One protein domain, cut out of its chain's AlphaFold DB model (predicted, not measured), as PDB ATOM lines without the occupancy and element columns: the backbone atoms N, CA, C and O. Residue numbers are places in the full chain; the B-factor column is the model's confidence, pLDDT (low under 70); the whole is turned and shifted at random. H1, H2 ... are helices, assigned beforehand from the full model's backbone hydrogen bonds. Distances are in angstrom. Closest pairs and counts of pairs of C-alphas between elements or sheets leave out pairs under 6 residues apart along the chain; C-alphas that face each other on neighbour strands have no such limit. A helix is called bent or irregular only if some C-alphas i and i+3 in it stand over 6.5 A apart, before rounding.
ATOM      1  N   LYS A   5     180.674 145.653 151.106       94.62
ATOM      2  CA  LYS A   5     179.621 146.628 151.403       94.62
ATOM      3  C   LYS A   5     178.222 146.014 151.294       94.62
ATOM      4  O   LYS A   5     177.385 146.293 152.147       94.62
ATOM      5  N   ALA A   6     177.969 145.210 150.260       92.88
ATOM      6  CA  ALA A   6     176.687 144.535 150.069       92.88
ATOM      7  C   ALA A   6     176.461 143.464 151.143       92.88
ATOM      8  O   ALA A   6     175.397 143.445 151.749       92.88
ATOM      9  N   ALA A   7     177.483 142.663 151.451       93.38
ATOM     10  CA  ALA A   7     177.431 141.661 152.512       93.38
ATOM     11  C   ALA A   7     177.122 142.286 153.879       93.38
ATOM     12  O   ALA A   7     176.182 141.880 154.557       93.38
ATOM     13  N   LYS A   8     177.825 143.370 154.235       95.31
ATOM     14  CA  LYS A   8     177.538 144.126 155.459       95.31
ATOM     15  C   LYS A   8     176.133 144.710 155.475       95.31
ATOM     16  O   LYS A   8     175.494 144.737 156.523       95.31
ATOM     17  N   PHE A   9     175.641 145.201 154.342       95.31
ATOM     18  CA  PHE A   9     174.290 145.746 154.283       95.31
ATOM     19  C   PHE A   9     173.225 144.657 154.451       95.31
ATOM     20  O   PHE A   9     172.324 144.820 155.268       95.31
ATOM     21  N   HIS A  10     173.385 143.528 153.762       96.06
ATOM     22  CA  HIS A  10     172.552 142.341 153.919       96.06
ATOM     23  C   HIS A  10     172.526 141.856 155.376       96.06
ATOM     24  O   HIS A  10     171.455 141.756 155.964       96.06
ATOM     25  N   ALA A  11     173.696 141.661 155.995       94.00
ATOM     26  CA  ALA A  11     173.822 141.211 157.381       94.00
ATOM     27  C   ALA A  11     173.084 142.127 158.376       94.00
ATOM     28  O   ALA A  11     172.368 141.649 159.257       94.00
ATOM     29  N   ASN A  12     173.184 143.450 158.194       93.19
ATOM     30  CA  ASN A  12     172.447 144.409 159.022       93.19
ATOM     31  C   ASN A  12     170.930 144.274 158.860       93.19
ATOM     32  O   ASN A  12     170.220 144.269 159.862       93.19
ATOM     33  N   LEU A  13     170.429 144.143 157.627       93.25
ATOM     34  CA  LEU A  13     168.994 143.989 157.371       93.25
ATOM     35  C   LEU A  13     168.457 142.666 157.927       93.25
ATOM     36  O   LEU A  13     167.378 142.643 158.513       93.25
ATOM     37  N   THR A  14     169.214 141.577 157.801       92.62
ATOM     38  CA  THR A  14     168.862 140.276 158.389       92.62
ATOM     39  C   THR A  14     168.735 140.384 159.902       92.62
ATOM     40  O   THR A  14     167.736 139.956 160.483       92.62
ATOM     41  N   ARG A  15     169.722 141.014 160.548       89.81
ATOM     42  CA  ARG A  15     169.727 141.212 161.995       89.81
ATOM     43  C   ARG A  15     168.598 142.148 162.440       89.81
ATOM     44  O   ARG A  15     167.929 141.862 163.424       89.81
ATOM     45  N   GLU A  16     168.325 143.219 161.700       87.75
ATOM     46  CA  GLU A  16     167.198 144.127 161.948       87.75
ATOM     47  C   GLU A  16     165.851 143.408 161.841       87.75
ATOM     48  O   GLU A  16     165.015 143.536 162.736       87.75
ATOM     49  N   LEU A  17     165.643 142.621 160.782       87.44
ATOM     50  CA  LEU A  17     164.423 141.843 160.612       87.44
ATOM     51  C   LEU A  17     164.252 140.830 161.746       87.44
ATOM     52  O   LEU A  17     163.143 140.709 162.262       87.44
ATOM     53  N   PHE A  18     165.334 140.164 162.167       86.50
ATOM     54  CA  PHE A  18     165.309 139.283 163.331       86.50
ATOM     55  C   PHE A  18     164.821 140.035 164.564       86.50
ATOM     56  O   PHE A  18     163.887 139.574 165.197       86.50
ATOM     57  N   VAL A  19     165.376 141.207 164.884       81.00
ATOM     58  CA  VAL A  19     164.952 141.990 166.060       81.00
ATOM     59  C   VAL A  19     163.496 142.446 165.948       81.00
ATOM     60  O   VAL A  19     162.751 142.366 166.920       81.00
ATOM     61  N   LEU A  20     163.069 142.888 164.764       78.56
ATOM     62  CA  LEU A  20     161.689 143.313 164.521       78.56
ATOM     63  C   LEU A  20     160.685 142.154 164.612       78.56
ATOM     64  O   LEU A  20     159.540 142.377 164.990       78.56
ATOM     65  N   GLN A  21     161.092 140.933 164.252       77.00
ATOM     66  CA  GLN A  21     160.266 139.725 164.349       77.00
ATOM     67  C   GLN A  21     160.385 139.022 165.702       77.00
ATOM     68  O   GLN A  21     159.447 138.336 166.108       77.00
ATOM     69  N   ALA A  22     161.509 139.189 166.401       67.00
ATOM     70  CA  ALA A  22     161.794 138.685 167.739       67.00
ATOM     71  C   ALA A  22     161.030 139.512 168.771       67.00
ATOM     72  O   ALA A  22     161.563 140.162 169.668       67.00
ATOM     73  N   VAL A  23     159.719 139.451 168.635       56.94
ATOM     74  CA  VAL A  23     158.763 139.960 169.582       56.94
ATOM     75  C   VAL A  23     158.623 138.880 170.663       56.94
ATOM     76  O   VAL A  23     157.867 137.923 170.533       56.94
ATOM     77  N   VAL A  24     159.409 139.041 171.734       49.66
ATOM     78  CA  VAL A  24     159.208 138.454 173.080       49.66
ATOM     79  C   VAL A  24     159.686 137.000 173.330       49.66
ATOM     80  O   VAL A  24     159.632 136.562 174.474       49.66
ATOM     81  N   ALA A  25     160.238 136.242 172.368       50.22
ATOM     82  CA  ALA A  25     160.665 134.851 172.674       50.22
ATOM     83  C   ALA A  25     161.894 134.276 171.943       50.22
ATOM     84  O   ALA A  25     162.331 133.177 172.289       50.22
ATOM     85  N   ALA A  26     162.470 134.964 170.955       56.22
ATOM     86  CA  ALA A  26     163.677 134.477 170.286       56.22
ATOM     87  C   ALA A  26     164.919 135.025 171.004       56.22
ATOM     88  O   ALA A  26     164.901 136.162 171.469       56.22
ATOM     89  N   GLY A  27     165.955 134.194 171.149       64.81
ATOM     90  CA  GLY A  27     167.191 134.504 171.875       64.81
ATOM     91  C   GLY A  27     167.996 135.689 171.309       64.81
ATOM     92  O   GLY A  27     167.454 136.527 170.588       64.81
ATOM     93  N   PRO A  28     169.293 135.812 171.649       76.75
ATOM     94  CA  PRO A  28     170.101 136.923 171.159       76.75
ATOM     95  C   PRO A  28     170.111 136.955 169.621       76.75
ATOM     96  O   PRO A  28     170.054 135.896 168.988       76.75
ATOM     97  N   PRO A  29     170.178 138.153 169.015       81.56
ATOM     98  CA  PRO A  29     170.279 138.275 167.572       81.56
ATOM     99  C   PRO A  29     171.546 137.575 167.064       81.56
ATOM    100  O   PRO A  29     172.551 137.562 167.782       81.56
ATOM    101  N   PRO A  30     171.512 137.027 165.836       86.00
ATOM    102  CA  PRO A  30     172.670 136.381 165.222       86.00
ATOM    103  C   PRO A  30     173.871 137.325 165.174       86.00
ATOM    104  O   PRO A  30     173.706 138.550 165.056       86.00
ATOM    105  N   ASP A  31     175.073 136.760 165.278       91.75
ATOM    106  CA  ASP A  31     176.303 137.541 165.251       91.75
ATOM    107  C   ASP A  31     176.462 138.278 163.914       91.75
ATOM    108  O   ASP A  31     176.082 137.784 162.853       91.75
ATOM    109  N   LEU A  32     176.933 139.523 163.977       90.56
ATOM    110  CA  LEU A  32     176.999 140.357 162.783       90.56
ATOM    111  C   LEU A  32     178.164 139.946 161.885       90.56
ATOM    112  O   LEU A  32     178.002 139.982 160.668       90.56
ATOM    113  N   ASP A  33     179.308 139.597 162.465       92.81
ATOM    114  CA  ASP A  33     180.508 139.276 161.701       92.81
ATOM    115  C   ASP A  33     180.333 137.915 161.012       92.81
ATOM    116  O   ASP A  33     180.613 137.806 159.820       92.81
ATOM    117  N   GLU A  34     179.709 136.942 161.688       94.69
ATOM    118  CA  GLU A  34     179.306 135.666 161.070       94.69
ATOM    119  C   GLU A  34     178.395 135.884 159.848       94.69
ATOM    120  O   GLU A  34     178.661 135.372 158.761       94.69
ATOM    121  N   LEU A  35     177.359 136.723 159.977       93.81
ATOM    122  CA  LEU A  35     176.453 137.041 158.865       93.81
ATOM    123  C   LEU A  35     177.144 137.787 157.712       93.81
ATOM    124  O   LEU A  35     176.709 137.690 156.560       93.81
ATOM    125  N   VAL A  36     178.168 138.588 158.010       95.06
ATOM    126  CA  VAL A  36     178.966 139.281 156.991       95.06
ATOM    127  C   VAL A  36     179.799 138.273 156.215       95.06
ATOM    128  O   VAL A  36     179.773 138.316 154.983       95.06
ATOM    129  N   ASP A  37     180.502 137.383 156.913       95.38
ATOM    130  CA  ASP A  37     181.363 136.371 156.304       95.38
ATOM    131  C   ASP A  37     180.544 135.430 155.411       95.38
ATOM    132  O   ASP A  37     180.872 135.255 154.236       95.38
ATOM    133  N   GLU A  38     179.393 134.958 155.901       93.69
ATOM    134  CA  GLU A  38     178.443 134.174 155.106       93.69
ATOM    135  C   GLU A  38     177.994 134.925 153.844       93.69
ATOM    136  O   GLU A  38     177.978 134.372 152.744       93.69
ATOM    137  N   ALA A  39     177.638 136.207 153.965       93.12
ATOM    138  CA  ALA A  39     177.148 136.985 152.832       93.12
ATOM    139  C   ALA A  39     178.247 137.349 151.816       93.12
ATOM    140  O   ALA A  39     177.934 137.553 150.642       93.12
ATOM    141  N   ILE A  40     179.518 137.428 152.225       95.44
ATOM    142  CA  ILE A  40     180.655 137.681 151.321       95.44
ATOM    143  C   ILE A  40     180.846 136.514 150.347       95.44
ATOM    144  O   ILE A  40     181.090 136.738 149.154       95.44
ATOM    145  N   GLU A  41     180.704 135.282 150.834       94.56
ATOM    146  CA  GLU A  41     180.919 134.071 150.036       94.56
ATOM    147  C   GLU A  41     179.807 133.830 149.000       94.56
ATOM    148  O   GLU A  41     180.024 133.164 147.983       94.56
ATOM    149  N   ARG A  42     178.631 134.437 149.200       94.38
ATOM    150  CA  ARG A  42     177.454 134.292 148.329       94.38
ATOM    151  C   ARG A  42     177.570 135.033 147.000       94.38
ATOM    152  O   ARG A  42     178.412 135.913 146.800       94.38
ATOM    153  N   ASP A  43     176.706 134.682 146.050       96.38
ATOM    154  CA  ASP A  43     176.627 135.404 144.784       96.38
ATOM    155  C   ASP A  43     176.132 136.849 144.970       96.38
ATOM    156  O   ASP A  43     175.262 137.141 145.788       96.38
ATOM    157  N   SER A  44     176.696 137.782 144.199       91.81
ATOM    158  CA  SER A  44     176.349 139.201 144.318       91.81
ATOM    159  C   SER A  44     174.926 139.522 143.859       91.81
ATOM    160  O   SER A  44     174.327 140.453 144.397       91.81
ATOM    161  N   GLY A  45     174.408 138.795 142.864       92.19
ATOM    162  CA  GLY A  45     173.036 138.942 142.384       92.19
ATOM    163  C   GLY A  45     172.045 138.476 143.443       92.19
ATOM    164  O   GLY A  45     171.173 139.243 143.837       92.19
ATOM    165  N   GLU A  46     172.273 137.285 144.002       94.06
ATOM    166  CA  GLU A  46     171.453 136.734 145.089       94.06
ATOM    167  C   GLU A  46     171.416 137.649 146.320       94.06
ATOM    168  O   GLU A  46     170.347 137.935 146.851       94.06
ATOM    169  N   VAL A  47     172.568 138.175 146.751       94.88
ATOM    170  CA  VAL A  47     172.626 139.097 147.900       94.88
ATOM    171  C   VAL A  47     171.861 140.393 147.618       94.88
ATOM    172  O   VAL A  47     171.230 140.948 148.516       94.88
ATOM    173  N   SER A  48     171.892 140.888 146.379       93.69
ATOM    174  CA  SER A  48     171.150 142.090 145.982       93.69
ATOM    175  C   SER A  48     169.633 141.865 145.985       93.69
ATOM    176  O   SER A  48     168.874 142.745 146.414       93.69
ATOM    177  N   ASP A  49     169.189 140.699 145.524       95.88
ATOM    178  CA  ASP A  49     167.776 140.318 145.532       95.88
ATOM    179  C   ASP A  49     167.270 140.136 146.971       95.88
ATOM    180  O   ASP A  49     166.238 140.708 147.340       95.88
ATOM    181  N   ASP A  50     168.055 139.470 147.823       95.06
ATOM    182  CA  ASP A  50     167.752 139.300 149.247       95.06
ATOM    183  C   ASP A  50     167.664 140.641 149.979       95.06
ATOM    184  O   ASP A  50     166.732 140.864 150.747       95.06
ATOM    185  N   ILE A  51     168.586 141.575 149.719       96.50
ATOM    186  CA  ILE A  51     168.524 142.936 150.279       96.50
ATOM    187  C   ILE A  51     167.180 143.595 149.945       96.50
ATOM    188  O   ILE A  51     166.552 144.204 150.815       96.50
ATOM    189  N   THR A  52     166.730 143.471 148.695       96.69
ATOM    190  CA  THR A  52     165.469 144.069 148.241       96.69
ATOM    191  C   THR A  52     164.274 143.454 148.968       96.69
ATOM    192  O   THR A  52     163.364 144.176 149.393       96.69
ATOM    193  N   GLU A  53     164.273 142.136 149.149       96.25
ATOM    194  CA  GLU A  53     163.200 141.433 149.851       96.25
ATOM    195  C   GLU A  53     163.202 141.726 151.359       96.25
ATOM    196  O   GLU A  53     162.156 142.042 151.932       96.25
ATOM    197  N   LEU A  54     164.375 141.738 151.997       95.00
ATOM    198  CA  LEU A  54     164.535 142.098 153.407       95.00
ATOM    199  C   LEU A  54     163.987 143.501 153.689       95.00
ATOM    200  O   LEU A  54     163.233 143.686 154.643       95.00
ATOM    201  N   GLN A  55     164.285 144.483 152.834       94.31
ATOM    202  CA  GLN A  55     163.744 145.839 152.973       94.31
ATOM    203  C   GLN A  55     162.213 145.873 152.897       94.31
ATOM    204  O   GLN A  55     161.567 146.555 153.699       94.31
ATOM    205  N   ARG A  56     161.613 145.127 151.959       95.06
ATOM    206  CA  ARG A  56     160.149 145.010 151.856       95.06
ATOM    207  C   ARG A  56     159.560 144.372 153.104       95.06
ATOM    208  O   ARG A  56     158.551 144.861 153.616       95.06
ATOM    209  N   ARG A  57     160.196 143.320 153.621       90.62
ATOM    210  CA  ARG A  57     159.724 142.607 154.807       90.62
ATOM    211  C   ARG A  57     159.824 143.458 156.066       90.62
ATOM    212  O   ARG A  57     158.857 143.522 156.818       90.62
ATOM    213  N   ILE A  58     160.939 144.159 156.260       88.88
ATOM    214  CA  ILE A  58     161.130 145.117 157.358       88.88
ATOM    215  C   ILE A  58     160.040 146.186 157.320       88.88
ATOM    216  O   ILE A  58     159.414 146.462 158.342       88.88
ATOM    217  N   LYS A  59     159.777 146.762 156.140       88.94
ATOM    218  CA  LYS A  59     158.702 147.740 155.973       88.94
ATOM    219  C   LYS A  59     157.345 147.140 156.341       88.94
ATOM    220  O   LYS A  59     156.629 147.735 157.130       88.94
ATOM    221  N   PHE A  60     157.022 145.952 155.835       87.88
ATOM    222  CA  PHE A  60     155.768 145.268 156.152       87.88
ATOM    223  C   PHE A  60     155.591 145.038 157.661       87.88
ATOM    224  O   PHE A  60     154.520 145.305 158.198       87.88
ATOM    225  N   VAL A  61     156.638 144.580 158.356       81.75
ATOM    226  CA  VAL A  61     156.599 144.364 159.812       81.75
ATOM    227  C   VAL A  61     156.410 145.689 160.555       81.75
ATOM    228  O   VAL A  61     155.584 145.763 161.459       81.75
ATOM    229  N   ARG A  62     157.108 146.752 160.144       80.62
ATOM    230  CA  ARG A  62     156.948 148.102 160.713       80.62
ATOM    231  C   ARG A  62     155.575 148.719 160.450       80.62
ATOM    232  O   ARG A  62     155.067 149.429 161.305       80.62
ATOM    233  N   ASP A  63     154.983 148.465 159.288       81.94
ATOM    234  CA  ASP A  63     153.649 148.962 158.940       81.94
ATOM    235  C   ASP A  63     152.560 148.200 159.720       81.94
ATOM    236  O   ASP A  63     151.574 148.797 160.150       81.94
ATOM    237  N   ALA A  64     152.742 146.889 159.939       77.88
ATOM    238  CA  ALA A  64     151.842 146.055 160.741       77.88
ATOM    239  C   ALA A  64     151.945 146.345 162.248       77.88
ATOM    240  O   ALA A  64     150.951 146.267 162.971       77.88
ATOM    241  N   HIS A  65     153.142 146.703 162.709       68.31
ATOM    242  CA  HIS A  65     153.426 147.138 164.067       68.31
ATOM    243  C   HIS A  65     153.929 148.575 164.011       68.31
ATOM    244  O   HIS A  65     155.140 148.780 164.121       68.31
ATOM    245  N   PRO A  66     153.040 149.568 163.807       58.12
ATOM    246  CA  PRO A  66     153.447 150.959 163.826       58.12
ATOM    247  C   PRO A  66     154.059 151.207 165.197       58.12
ATOM    248  O   PRO A  66     153.343 151.286 166.192       58.12
ATOM    249  N   ILE A  67     155.392 151.248 165.255       53.75
ATOM    250  CA  ILE A  67     156.148 151.556 166.464       53.75
ATOM    251  C   ILE A  67     155.824 153.019 166.747       53.75
ATOM    252  O   ILE A  67     156.514 153.941 166.306       53.75
ATOM    253  N   THR A  68     154.692 153.250 167.404       45.16
ATOM    254  CA  THR A  68     154.263 154.551 167.875       45.16
ATOM    255  C   THR A  68     155.224 154.919 168.978       45.16
ATOM    256  O   THR A  68     155.034 154.549 170.125       45.16
ATOM    257  N   ARG A  69     156.293 155.605 168.575       42.53
ATOM    258  CA  ARG A  69     157.124 156.461 169.409       42.53
ATOM    259  C   ARG A  69     157.428 155.850 170.781       42.53
ATOM    260  O   ARG A  69     156.850 156.254 171.777       42.53
ATOM    261  N   TRP A  70     158.444 154.991 170.775       43.81
ATOM    262  CA  TRP A  70     159.193 154.556 171.947       43.81
ATOM    263  C   TRP A  70     158.426 153.617 172.883       43.81
ATOM    264  O   TRP A  70     157.289 153.833 173.281       43.81
ATOM    265  N   VAL A  71     159.144 152.570 173.268       47.56
ATOM    266  CA  VAL A  71     158.829 151.535 174.259       47.56
ATOM    267  C   VAL A  71     158.375 152.105 175.626       47.56
ATOM    268  O   VAL A  71     157.930 151.359 176.487       47.56
ATOM    269  N   ASP A  72     158.387 153.426 175.817       42.41
ATOM    270  CA  ASP A  72     157.874 154.112 177.008       42.41
ATOM    271  C   ASP A  72     156.341 154.134 177.131       42.41
ATOM    272  O   ASP A  72     155.829 154.357 178.227       42.41
ATOM    273  N   ALA A  73     155.590 153.921 176.045       39.75
ATOM    274  CA  ALA A  73     154.125 153.954 176.107       39.75
ATOM    275  C   ALA A  73     153.485 152.621 176.544       39.75
ATOM    276  O   ALA A  73     152.330 152.629 176.967       39.75
ATOM    277  N   ASP A  74     154.211 151.498 176.458       52.19
ATOM    278  CA  ASP A  74     153.694 150.158 176.772       52.19
ATOM    279  C   ASP A  74     154.532 149.485 177.884       52.19
ATOM    280  O   ASP A  74     155.575 148.876 177.610       52.19
ATOM    281  N   PRO A  75     154.096 149.598 179.156       53.06
ATOM    282  CA  PRO A  75     154.806 149.047 180.312       53.06
ATOM    283  C   PRO A  75     154.990 147.527 180.243       53.06
ATOM    284  O   PRO A  75     156.025 147.011 180.666       53.06
ATOM    285  N   ASP A  76     154.024 146.809 179.661       54.38
ATOM    286  CA  ASP A  76     154.063 145.349 179.562       54.38
ATOM    287  C   ASP A  76     155.125 144.872 178.566       54.38
ATOM    288  O   ASP A  76     155.644 143.762 178.706       54.38
ATOM    289  N   TYR A  77     155.459 145.694 177.567       54.12
ATOM    290  CA  TYR A  77     156.520 145.405 176.603       54.12
ATOM    291  C   TYR A  77     157.910 145.748 177.134       54.12
ATOM    292  O   TYR A  77     158.845 144.969 176.931       54.12
ATOM    293  N   ARG A  78     158.046 146.880 177.834       52.53
ATOM    294  CA  ARG A  78     159.316 147.319 178.430       52.53
ATOM    295  C   ARG A  78     159.836 146.319 179.460       52.53
ATOM    296  O   ARG A  78     161.012 145.963 179.442       52.53
ATOM    297  N   ASP A  79     158.954 145.839 180.330       57.12
ATOM    298  CA  ASP A  79     159.345 144.999 181.464       57.12
ATOM    299  C   ASP A  79     159.540 143.512 181.070       57.12
ATOM    300  O   ASP A  79     160.118 142.739 181.834       57.12
ATOM    301  N   LYS A  80     159.117 143.105 179.859       56.62
ATOM    302  CA  LYS A  80     159.335 141.753 179.288       56.62
ATOM    303  C   LYS A  80     160.523 141.668 178.322       56.62
ATOM    304  O   LYS A  80     160.823 140.580 177.825       56.62
ATOM    305  N   GLN A  81     161.183 142.783 178.018       55.19
ATOM    306  CA  GLN A  81     162.276 142.809 177.050       55.19
ATOM    307  C   GLN A  81     163.595 142.288 177.636       55.19
ATOM    308  O   GLN A  81     163.940 142.522 178.793       55.19
ATOM    309  N   SER A  82     164.357 141.564 176.811       53.34
ATOM    310  CA  SER A  82     165.672 141.046 177.197       53.34
ATOM    311  C   SER A  82     166.706 142.176 177.349       53.34
ATOM    312  O   SER A  82     166.587 143.216 176.701       53.34
ATOM    313  N   PRO A  83     167.778 141.993 178.143       54.38
ATOM    314  CA  PRO A  83     168.773 143.044 178.392       54.38
ATOM    315  C   PRO A  83     169.414 143.638 177.127       54.38
ATOM    316  O   PRO A  83     169.733 144.816 177.100       54.38
ATOM    317  N   TRP A  84     169.551 142.853 176.054       55.44
ATOM    318  CA  TRP A  84     170.131 143.307 174.784       55.44
ATOM    319  C   TRP A  84     169.203 144.220 173.957       55.44
ATOM    320  O   TRP A  84     169.674 144.881 173.035       55.44
ATOM    321  N   THR A  85     167.903 144.273 174.278       52.75
ATOM    322  CA  THR A  85     166.940 145.234 173.700       52.75
ATOM    323  C   THR A  85     166.893 146.569 174.457       52.75
ATOM    324  O   THR A  85     166.397 147.550 173.913       52.75
ATOM    325  N   ASN A  86     167.466 146.634 175.666       43.22
ATOM    326  CA  ASN A  86     167.567 147.840 176.491       43.22
ATOM    327  C   ASN A  86     168.983 148.437 176.390       43.22
ATOM    328  O   ASN A  86     169.779 148.337 177.319       43.22
TER     329      ASN A  86
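AT A GLANCE: This is residues 5 to 86 of the 88 residues of an uncharacterized protein of Tsukamurella pseudospumae (UniProt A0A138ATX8). The long helix H3 and the shorter helix H2 make a V, joined near its point by a tight link, and H1 lies inside the V, packed on both. Past the open end of the V, residues 65 to 86 run on as a mostly irregular tail that holds the small helix H4, away from the other three helices. The printed part has 82 residues with four named helices, in the order H1, H2, H3, H4 along the chain, and no named strand; its class is all helix. The whole is only just loose, close to compact, with a radius of gyration of the C-alphas of 14.5 A, and it is elongated, spanning 44 by 25 by 18 A.

IN THESE COORDINATES: The longest helix is H3, residues 44 to 64, 30.3 A from first to last C-alpha; it runs from C-alpha 44 at (176.349, 139.201, 144.318) to C-alpha 64 at (151.842, 146.055, 160.741). H1, residues 5 to 21, is 24.3 A long and begins at C-alpha 5 at (179.621, 146.628, 151.403). H2, residues 32 to 41, is 14.7 A long. H4 has four residues, 75 to 78, and ends at C-alpha 78 at (159.316, 147.319, 178.430).

HOW THE PARTS SIT: H3 touches H1, and the two run the same way at a shallow tilt of 28 degrees. Their closest C-alphas are those of His 10 and Ile 51, 5.5 A apart. H1 also touches H2, where the closest C-alphas are those of Ala 7 and Ala 39, 4.7 A apart; these two helices run opposite ways at a steep tilt of 49 degrees. H2 and H3 are close but not clearly touching: their closest C-alphas, those of Ala 39 and Val 47, are 7.0 A apart, and they run opposite ways at a steep tilt of 40 degrees. H4 is apart from H1, H2 and H3. In H1, H2 and H3 every O i to N i+4 pair is within hydrogen-bond range; H4 is too short for such a pair, and its one O i to N i+3 pair is within range.

THE WHOLE: The two C-alphas farthest apart, those of Asp 43 and Pro 75, are 43.9 A from each other. The printed part has no cut. The link from H2 to H3 is tight, those from H1 to H2 and from H3 to H4 are short, and no link is long. The mean pLDDT of the printed part is 77.9, and 28 residues are under 70, namely residues 22 to 27 and 65 to 86; the mean of H4 is 54.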